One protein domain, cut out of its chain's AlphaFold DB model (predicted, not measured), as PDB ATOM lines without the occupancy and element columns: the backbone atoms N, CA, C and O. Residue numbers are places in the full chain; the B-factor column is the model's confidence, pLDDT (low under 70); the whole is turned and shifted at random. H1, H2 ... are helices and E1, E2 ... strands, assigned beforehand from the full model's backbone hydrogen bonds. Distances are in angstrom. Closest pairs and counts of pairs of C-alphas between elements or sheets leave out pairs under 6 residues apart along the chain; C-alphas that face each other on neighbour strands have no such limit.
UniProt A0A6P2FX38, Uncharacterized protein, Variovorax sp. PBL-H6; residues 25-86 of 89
ATOM      1  N   LEU A  25      84.459 206.295  94.188       83.94
ATOM      2  CA  LEU A  25      84.431 204.972  93.571       83.94
ATOM      3  C   LEU A  25      84.208 205.159  92.069       83.94
ATOM      4  O   LEU A  25      83.256 205.822  91.664       83.94
ATOM      5  N   ASP A  26      85.085 204.582  91.256       88.31
ATOM      6  CA  ASP A  26      84.996 204.634  89.797       88.31
ATOM      7  C   ASP A  26      85.081 203.204  89.238       88.31
ATOM      8  O   ASP A  26      85.385 202.231  89.939       88.31
ATOM      9  N   GLY A  27      84.737 203.054  87.968       91.38
ATOM     10  CA  GLY A  27      84.618 201.765  87.309       91.38
ATOM     11  C   GLY A  27      85.229 201.770  85.920       91.38
ATOM     12  O   GLY A  27      85.348 202.792  85.245       91.38
ATOM     13  N   ALA A  28      85.626 200.589  85.471       94.75
ATOM     14  CA  ALA A  28      85.893 200.332  84.068       94.75
ATOM     15  C   ALA A  28      84.995 199.184  83.622       94.75
ATOM     16  O   ALA A  28      84.896 198.178  84.320       94.75
ATOM     17  N   GLY A  29      84.371 199.322  82.455       96.06
ATOM     18  CA  GLY A  29      83.531 198.281  81.881       96.06
ATOM     19  C   GLY A  29      83.580 198.281  80.361       96.06
ATOM     20  O   GLY A  29      83.882 199.304  79.746       96.06
ATOM     21  N   SER A  30      83.323 197.119  79.771       96.94
ATOM     22  CA  SER A  30      83.145 196.935  78.334       96.94
ATOM     23  C   SER A  30      82.173 195.792  78.085       96.94
ATOM     24  O   SER A  30      82.231 194.771  78.770       96.94
ATOM     25  N   TYR A  31      81.320 195.951  77.082       97.38
ATOM     26  CA  TYR A  31      80.566 194.849  76.501       97.38
ATOM     27  C   TYR A  31      81.379 194.230  75.358       97.38
ATOM     28  O   TYR A  31      82.057 194.951  74.624       97.38
ATOM     29  N   SER A  32      81.342 192.905  75.254       96.00
ATOM     30  CA  SER A  32      81.901 192.123  74.156       96.00
ATOM     31  C   SER A  32      80.750 191.470  73.403       96.00
ATOM     32  O   SER A  32      80.040 190.649  73.982       96.00
ATOM     33  N   ALA A  33      80.583 191.832  72.130       94.19
ATOM     34  CA  ALA A  33      79.551 191.255  71.272       94.19
ATOM     35  C   ALA A  33      79.879 189.808  70.874       94.19
ATOM     36  O   ALA A  33      78.992 188.966  70.836       94.19
ATOM     37  N   LEU A  34      81.161 189.502  70.628       92.88
ATOM     38  CA  LEU A  34      81.591 188.166  70.200       92.88
ATOM     39  C   LEU A  34      81.384 187.110  71.291       92.88
ATOM     40  O   LEU A  34      81.065 185.968  70.990       92.88
ATOM     41  N   SER A  35      81.563 187.486  72.558       92.06
ATOM     42  CA  SER A  35      81.347 186.588  73.697       92.06
ATOM     43  C   SER A  35      80.034 186.851  74.443       92.06
ATOM     44  O   SER A  35      79.898 186.377  75.569       92.06
ATOM     45  N   ASP A  36      79.160 187.697  73.885       95.38
ATOM     46  CA  ASP A  36      77.912 188.209  74.472       95.38
ATOM     47  C   ASP A  36      77.977 188.448  75.992       95.38
ATOM     48  O   ASP A  36      77.262 187.850  76.801       95.38
ATOM     49  N   ARG A  37      78.935 189.275  76.430       94.12
ATOM     50  CA  ARG A  37      79.174 189.475  77.867       94.12
ATOM     51  C   ARG A  37      79.648 190.871  78.207       94.12
ATOM     52  O   ARG A  37      80.536 191.431  77.567       94.12
ATOM     53  N   THR A  38      79.124 191.383  79.316       97.19
ATOM     54  CA  THR A  38      79.619 192.600  79.962       97.19
ATOM     55  C   THR A  38      80.683 192.257  80.993       97.19
ATOM     56  O   THR A  38      80.476 191.429  81.879       97.19
ATOM     57  N   ILE A  39      81.829 192.923  80.898       96.62
ATOM     58  CA  ILE A  39      82.953 192.765  81.815       96.62
ATOM     59  C   ILE A  39      83.209 194.107  82.470       96.62
ATOM     60  O   ILE A  39      83.527 195.084  81.794       96.62
ATOM     61  N   GLY A  40      83.100 194.136  83.794       95.94
ATOM     62  CA  GLY A  40      83.315 195.324  84.603       95.94
ATOM     63  C   GLY A  40      84.239 195.057  85.780       95.94
ATOM     64  O   GLY A  40      84.389 193.928  86.241       95.94
ATOM     65  N   THR A  41      84.867 196.116  86.269       94.88
ATOM     66  CA  THR A  41      85.543 196.128  87.561       94.88
ATOM     67  C   THR A  41      85.396 197.501  88.199       94.88
ATOM     68  O   THR A  41      85.419 198.524  87.509       94.88
ATOM     69  N   CYS A  42      85.242 197.519  89.516       91.31
ATOM     70  CA  CYS A  42      85.260 198.729  90.321       91.31
ATOM     71  C   CYS A  42      86.653 198.923  90.916       91.31
ATOM     72  O   CYS A  42      87.309 197.965  91.329       91.31
ATOM     73  N   PHE A  43      87.095 200.169  90.999       86.38
ATOM     74  CA  PHE A  43      88.290 200.531  91.742       86.38
ATOM     75  C   PHE A  43      87.968 201.706  92.663       86.38
ATOM     76  O   PHE A  43      87.292 202.663  92.290       86.38
ATOM     77  N   GLY A  44      88.419 201.586  93.909       75.75
ATOM     78  CA  GLY A  44      88.259 202.637  94.901       75.75
ATOM     79  C   GLY A  44      89.309 203.727  94.755       75.75
ATOM     80  O   GLY A  44      90.253 203.615  93.969       75.75
ATOM     81  N   GLY A  45      89.154 204.752  95.588       70.50
ATOM     82  CA  GLY A  45      90.129 205.807  95.801       70.50
ATOM     83  C   GLY A  45      91.457 205.298  96.357       70.50
ATOM     84  O   GLY A  45      91.759 205.498  97.534       70.50
ATOM     85  N   ASP A  46      92.256 204.621  95.533       67.62
ATOM     86  CA  ASP A  46      93.613 204.234  95.892       67.62
ATOM     87  C   ASP A  46      94.489 205.486  95.959       67.62
ATOM     88  O   ASP A  46      95.031 205.961  94.966       67.62
ATOM     89  N   ASN A  47      94.613 206.033  97.164       69.06
ATOM     90  CA  ASN A  47      95.413 207.220  97.441       69.06
ATOM     91  C   ASN A  47      96.726 206.867  98.143       69.06
ATOM     92  O   ASN A  47      97.348 207.724  98.772       69.06
ATOM     93  N   SER A  48      97.176 205.612  98.020       67.38
ATOM     94  CA  SER A  48      98.466 205.145  98.548       67.38
ATOM     95  C   SER A  48      99.662 205.963  98.035       67.38
ATOM     96  O   SER A  48     100.706 205.978  98.684       67.38
ATOM     97  N   ASN A  49      99.481 206.693  96.927       72.06
ATOM     98  CA  ASN A  49     100.413 207.681  96.384       72.06
ATOM     99  C   ASN A  49      99.682 208.935  95.842       72.06
ATOM    100  O   ASN A  49      99.958 209.414  94.739       72.06
ATOM    101  N   GLY A  50      98.657 209.402  96.568       73.06
ATOM    102  CA  GLY A  50      97.810 210.531  96.161       73.06
ATOM    103  C   GLY A  50      97.199 210.357  94.763       73.06
ATOM    104  O   GLY A  50      96.789 209.257  94.391       73.06
ATOM    105  N   HIS A  51      97.196 211.423  93.949       74.75
ATOM    106  CA  HIS A  51      96.637 211.405  92.583       74.75
ATOM    107  C   HIS A  51      97.253 210.330  91.677       74.75
ATOM    108  O   HIS A  51      96.583 209.804  90.784       74.75
ATOM    109  N   GLN A  52      98.525 209.985  91.896       82.31
ATOM    110  CA  GLN A  52      99.200 208.973  91.095       82.31
ATOM    111  C   GLN A  52      98.682 207.563  91.409       82.31
ATOM    112  O   GLN A  52      98.575 206.745  90.495       82.31
ATOM    113  N   GLY A  53      98.316 207.290  92.667       83.00
ATOM    114  CA  GLY A  53      97.659 206.039  93.059       83.00
ATOM    115  C   GLY A  53      96.340 205.853  92.310       83.00
ATOM    116  O   GLY A  53      96.153 204.851  91.619       83.00
ATOM    117  N   TYR A  54      95.497 206.888  92.306       84.50
ATOM    118  CA  TYR A  54      94.198 206.852  91.638       84.50
ATOM    119  C   TYR A  54      94.332 206.650  90.122       84.50
ATOM    120  O   TYR A  54      93.653 205.814  89.521       84.50
ATOM    121  N   ALA A  55      95.260 207.371  89.484       87.00
ATOM    122  CA  ALA A  55      95.538 207.216  88.058       87.00
ATOM    123  C   ALA A  55      96.030 205.797  87.712       87.00
ATOM    124  O   ALA A  55      95.626 205.224  86.691       87.00
ATOM    125  N   ASN A  56      96.867 205.206  88.568       89.06
ATOM    126  CA  ASN A  56      97.346 203.836  88.407       89.06
ATOM    127  C   ASN A  56      96.226 202.808  88.597       89.06
ATOM    128  O   ASN A  56      96.119 201.898  87.774       89.06
ATOM    129  N   ALA A  57      95.360 202.979  89.599       88.69
ATOM    130  CA  ALA A  57      94.191 202.131  89.817       88.69
ATOM    131  C   ALA A  57      93.245 202.167  88.607       88.69
ATOM    132  O   ALA A  57      92.909 201.120  88.048       88.69
ATOM    133  N   LYS A  58      92.938 203.365  88.093       91.00
ATOM    134  CA  LYS A  58      92.136 203.553  86.874       91.00
ATOM    135  C   LYS A  58      92.753 202.869  85.655       91.00
ATOM    136  O   LYS A  58      92.060 202.213  84.872       91.00
ATOM    137  N   ARG A  59      94.071 202.999  85.472       93.19
ATOM    138  CA  ARG A  59      94.798 202.328  84.384       93.19
ATOM    139  C   ARG A  59      94.778 200.807  84.553       93.19
ATOM    140  O   ARG A  59      94.603 200.102  83.559       93.19
ATOM    141  N   GLY A  60      94.954 200.308  85.774       94.31
ATOM    142  CA  GLY A  60      94.897 198.889  86.120       94.31
ATOM    143  C   GLY A  60      93.530 198.282  85.818       94.31
ATOM    144  O   GLY A  60      93.455 197.285  85.104       94.31
ATOM    145  N   ALA A  61      92.456 198.950  86.239       94.56
ATOM    146  CA  ALA A  61      91.080 198.548  85.963       94.56
ATOM    147  C   ALA A  61      90.805 198.412  84.457       94.56
ATOM    148  O   ALA A  61      90.339 197.370  83.994       94.56
ATOM    149  N   LYS A  62      91.197 199.413  83.654       95.75
ATOM    150  CA  LYS A  62      91.069 199.345  82.186       95.75
ATOM    151  C   LYS A  62      91.860 198.185  81.577       95.75
ATOM    152  O   LYS A  62      91.383 197.546  80.643       95.75
ATOM    153  N   LYS A  63      93.074 197.914  82.073       97.31
ATOM    154  CA  LYS A  63      93.892 196.781  81.605       97.31
ATOM    155  C   LYS A  63      93.243 195.443  81.945       97.31
ATOM    156  O   LYS A  63      93.182 194.582  81.073       97.31
ATOM    157  N   PHE A  64      92.730 195.296  83.164       96.94
ATOM    158  CA  PHE A  64      92.021 194.099  83.601       96.94
ATOM    159  C   PHE A  64      90.816 193.813  82.701       96.94
ATOM    160  O   PHE A  64      90.741 192.733  82.116       96.94
ATOM    161  N   VAL A  65      89.941 194.804  82.495       97.62
ATOM    162  CA  VAL A  65      88.768 194.662  81.615       97.62
ATOM    163  C   VAL A  65      89.194 194.233  80.214       97.62
ATOM    164  O   VAL A  65      88.702 193.228  79.716       97.62
ATOM    165  N   ARG A  66      90.181 194.908  79.608       96.94
ATOM    166  CA  ARG A  66      90.693 194.546  78.273       96.94
ATOM    167  C   ARG A  66      91.239 193.121  78.205       96.94
ATOM    168  O   ARG A  66      90.980 192.426  77.232       96.94
ATOM    169  N   SER A  67      91.991 192.682  79.216       97.94
ATOM    170  CA  SER A  67      92.508 191.306  79.251       97.94
ATOM    171  C   SER A  67      91.395 190.267  79.364       97.94
ATOM    172  O   SER A  67      91.485 189.211  78.748       97.94
ATOM    173  N   ARG A  68      90.332 190.571  80.114       97.50
ATOM    174  CA  ARG A  68      89.198 189.665  80.300       97.50
ATOM    175  C   ARG A  68      88.291 189.618  79.077       97.50
ATOM    176  O   ARG A  68      87.853 188.530  78.733       97.50
ATOM    177  N   VAL A  69      88.078 190.750  78.403       97.94
ATOM    178  CA  VAL A  69      87.395 190.797  77.098       97.94
ATOM    179  C   VAL A  69      88.094 189.859  76.121       97.94
ATOM    180  O   VAL A  69      87.476 188.901  75.679       97.94
ATOM    181  N   ARG A  70      89.405 190.038  75.911       97.12
ATOM    182  CA  ARG A  70      90.184 189.182  75.002       97.12
ATOM    183  C   ARG A  70      90.110 187.705  75.364       97.12
ATOM    184  O   ARG A  70      89.901 186.879  74.497       97.12
ATOM    185  N   PHE A  71      90.230 187.378  76.650       97.44
ATOM    186  CA  PHE A  71      90.120 185.992  77.104       97.44
ATOM    187  C   PHE A  71      88.778 185.346  76.717       97.44
ATOM    188  O   PHE A  71      88.751 184.196  76.291       97.44
ATOM    189  N   HIS A  72      87.669 186.074  76.867       97.25
ATOM    190  CA  HIS A  72      86.344 185.562  76.518       97.25
ATOM    191  C   HIS A  72      86.093 185.547  75.008       97.25
ATOM    192  O   HIS A  72      85.485 184.602  74.514       97.25
ATOM    193  N   GLU A  73      86.586 186.544  74.281       96.81
ATOM    194  CA  GLU A  73      86.550 186.580  72.817       96.81
ATOM    195  C   GLU A  73      87.343 185.417  72.205       96.81
ATOM    196  O   GLU A  73      86.823 184.712  71.345       96.81
ATOM    197  N   ASP A  74      88.552 185.148  72.704       97.25
ATOM    198  CA  ASP A  74      89.387 184.028  72.258       97.25
ATOM    199  C   ASP A  74      88.706 182.677  72.517       97.25
ATOM    200  O   ASP A  74      88.810 181.755  71.707       97.25
ATOM    201  N   HIS A  75      88.011 182.542  73.650       95.81
ATOM    202  CA  HIS A  75      87.238 181.341  73.962       95.81
ATOM    203  C   HIS A  75      86.066 181.159  72.993       95.81
ATOM    204  O   HIS A  75      85.954 180.106  72.372       95.81
ATOM    205  N   ALA A  76      85.244 182.197  72.816       95.06
ATOM    206  CA  ALA A  76      84.085 182.167  71.926       95.06
ATOM    207  C   ALA A  76      84.485 181.895  70.465       95.06
ATOM    208  O   ALA A  76      83.826 181.125  69.765       95.06
ATOM    209  N   ALA A  77      85.610 182.459  70.015       94.81
ATOM    210  CA  ALA A  77      86.157 182.197  68.688       94.81
ATOM    211  C   ALA A  77      86.562 180.724  68.504       94.81
ATOM    212  O   ALA A  77      86.304 180.138  67.454       94.81
ATOM    213  N   ARG A  78      87.174 180.103  69.522       94.44
ATOM    214  CA  ARG A  78      87.561 178.682  69.481       94.44
ATOM    215  C   ARG A  78      86.358 177.748  69.484       94.44
ATOM    216  O   ARG A  78      86.389 176.747  68.775       94.44
ATOM    217  N   GLU A  79      85.324 178.066  70.258       92.31
ATOM    218  CA  GLU A  79      84.069 177.306  70.252       92.31
ATOM    219  C   GLU A  79      83.387 177.394  68.887       92.31
ATOM    220  O   GLU A  79      83.112 176.365  68.282       92.31
ATOM    221  N   SER A  80      83.264 178.604  68.335       90.19
ATOM    222  CA  SER A  80      82.678 178.814  67.004       90.19
ATOM    223  C   SER A  80      83.429 178.046  65.909       90.19
ATOM    224  O   SER A  80      82.816 177.439  65.035       90.19
ATOM    225  N   ALA A  81      84.767 178.031  65.960       91.75
ATOM    226  CA  ALA A  81      85.584 177.275  65.012       91.75
ATOM    227  C   ALA A  81      85.410 175.754  65.161       91.75
ATOM    228  O   ALA A  81      85.435 175.029  64.168       91.75
ATOM    229  N   ARG A  82      85.232 175.260  66.392       90.81
ATOM    230  CA  ARG A  82      84.962 173.844  66.658       90.81
ATOM    231  C   ARG A  82      83.595 173.431  66.120       90.81
ATOM    232  O   ARG A  82      83.507 172.384  65.487       90.81
ATOM    233  N   ASP A  83      82.567 174.238  66.350       87.44
ATOM    234  CA  ASP A  83      81.210 173.949  65.883       87.44
ATOM    235  C   ASP A  83      81.142 173.944  64.353       87.44
ATOM    236  O   ASP A  83      80.545 173.042  63.770       87.44
ATOM    237  N   ALA A  84      81.840 174.878  63.696       86.69
ATOM    238  CA  ALA A  84      81.955 174.906  62.238       86.69
ATOM    239  C   ALA A  84      82.591 173.625  61.667       86.69
ATOM    240  O   ALA A  84      82.144 173.122  60.646       86.69
ATOM    241  N   LEU A  85      83.601 173.062  62.340       79.50
ATOM    242  CA  LEU A  85      84.247 171.816  61.907       79.50
ATOM    243  C   LEU A  85      83.380 170.566  62.126       79.50
ATOM    244  O   LEU A  85      83.589 169.563  61.451       79.50
ATOM    245  N   ILE A  86      82.455 170.591  63.090       72.00
ATOM    246  CA  ILE A  86      81.571 169.457  63.405       72.00
ATOM    247  C   ILE A  86      80.291 169.501  62.558       72.00
ATOM    248  O   ILE A  86      79.756 168.448  62.230       72.00
TER     249      ILE A  86
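This is residues 25 to 86 of the 89 residues of an uncharacterized protein of Variovorax sp. PBL-H6 (UniProt A0A6P2FX38). One long helix, H1, makes the length of this rod, and a two-stranded hairpin, E1 and E2, packs along one side of it; the last residues of H1, 81 to 86, stick out free beyond the hairpin. The printed part has 62 residues, with two named strands and then one named helix along the chain, in the order E1, E2, H1. The sheet has the order E1 - E2 and is antiparallel, and the class is mixed, helices and strands. The whole is only just loose, close to extended, with a radius of gyration of the C-alphas of 15.7 A and spans of 55 by 14 by 10 A.

Find C-alpha 26 at (84.996, 204.634, 89.797); from there E1, residues 26 to 32, runs 20.3 A. After a tight link of 4 residues, E2, residues 37 to 43, runs 19.9 A. A short link of 6 residues leads to C-alpha 50 at (97.810, 210.531, 96.161), where H1, residues 50 to 86, begins; it runs 55.0 A to C-alpha 86 at (81.571, 169.457, 63.405).

Look first at the hairpin of E1 and E2, whose directions stand at 166 degrees. N 28 and O 41 are within hydrogen-bond range at 2.9 A, and N 39 and O 30 at 2.8 A. Then turn to H1: the closest C-alphas of E1 and H1 are those of Ala 28 and Lys 62, 5.6 A apart. Those of E2 and H1 are Ile 39 and Val 65, 6.1 A apart. In H1 every O i to N i+4 pair is within hydrogen-bond range.

The two C-alphas farthest apart are those of Gly 50 and Ile 86, at 55.0 A. The printed part has no cut and no long link. The mean pLDDT of the printed part is 89.8; look at residues 46 to 48 for the values under 70.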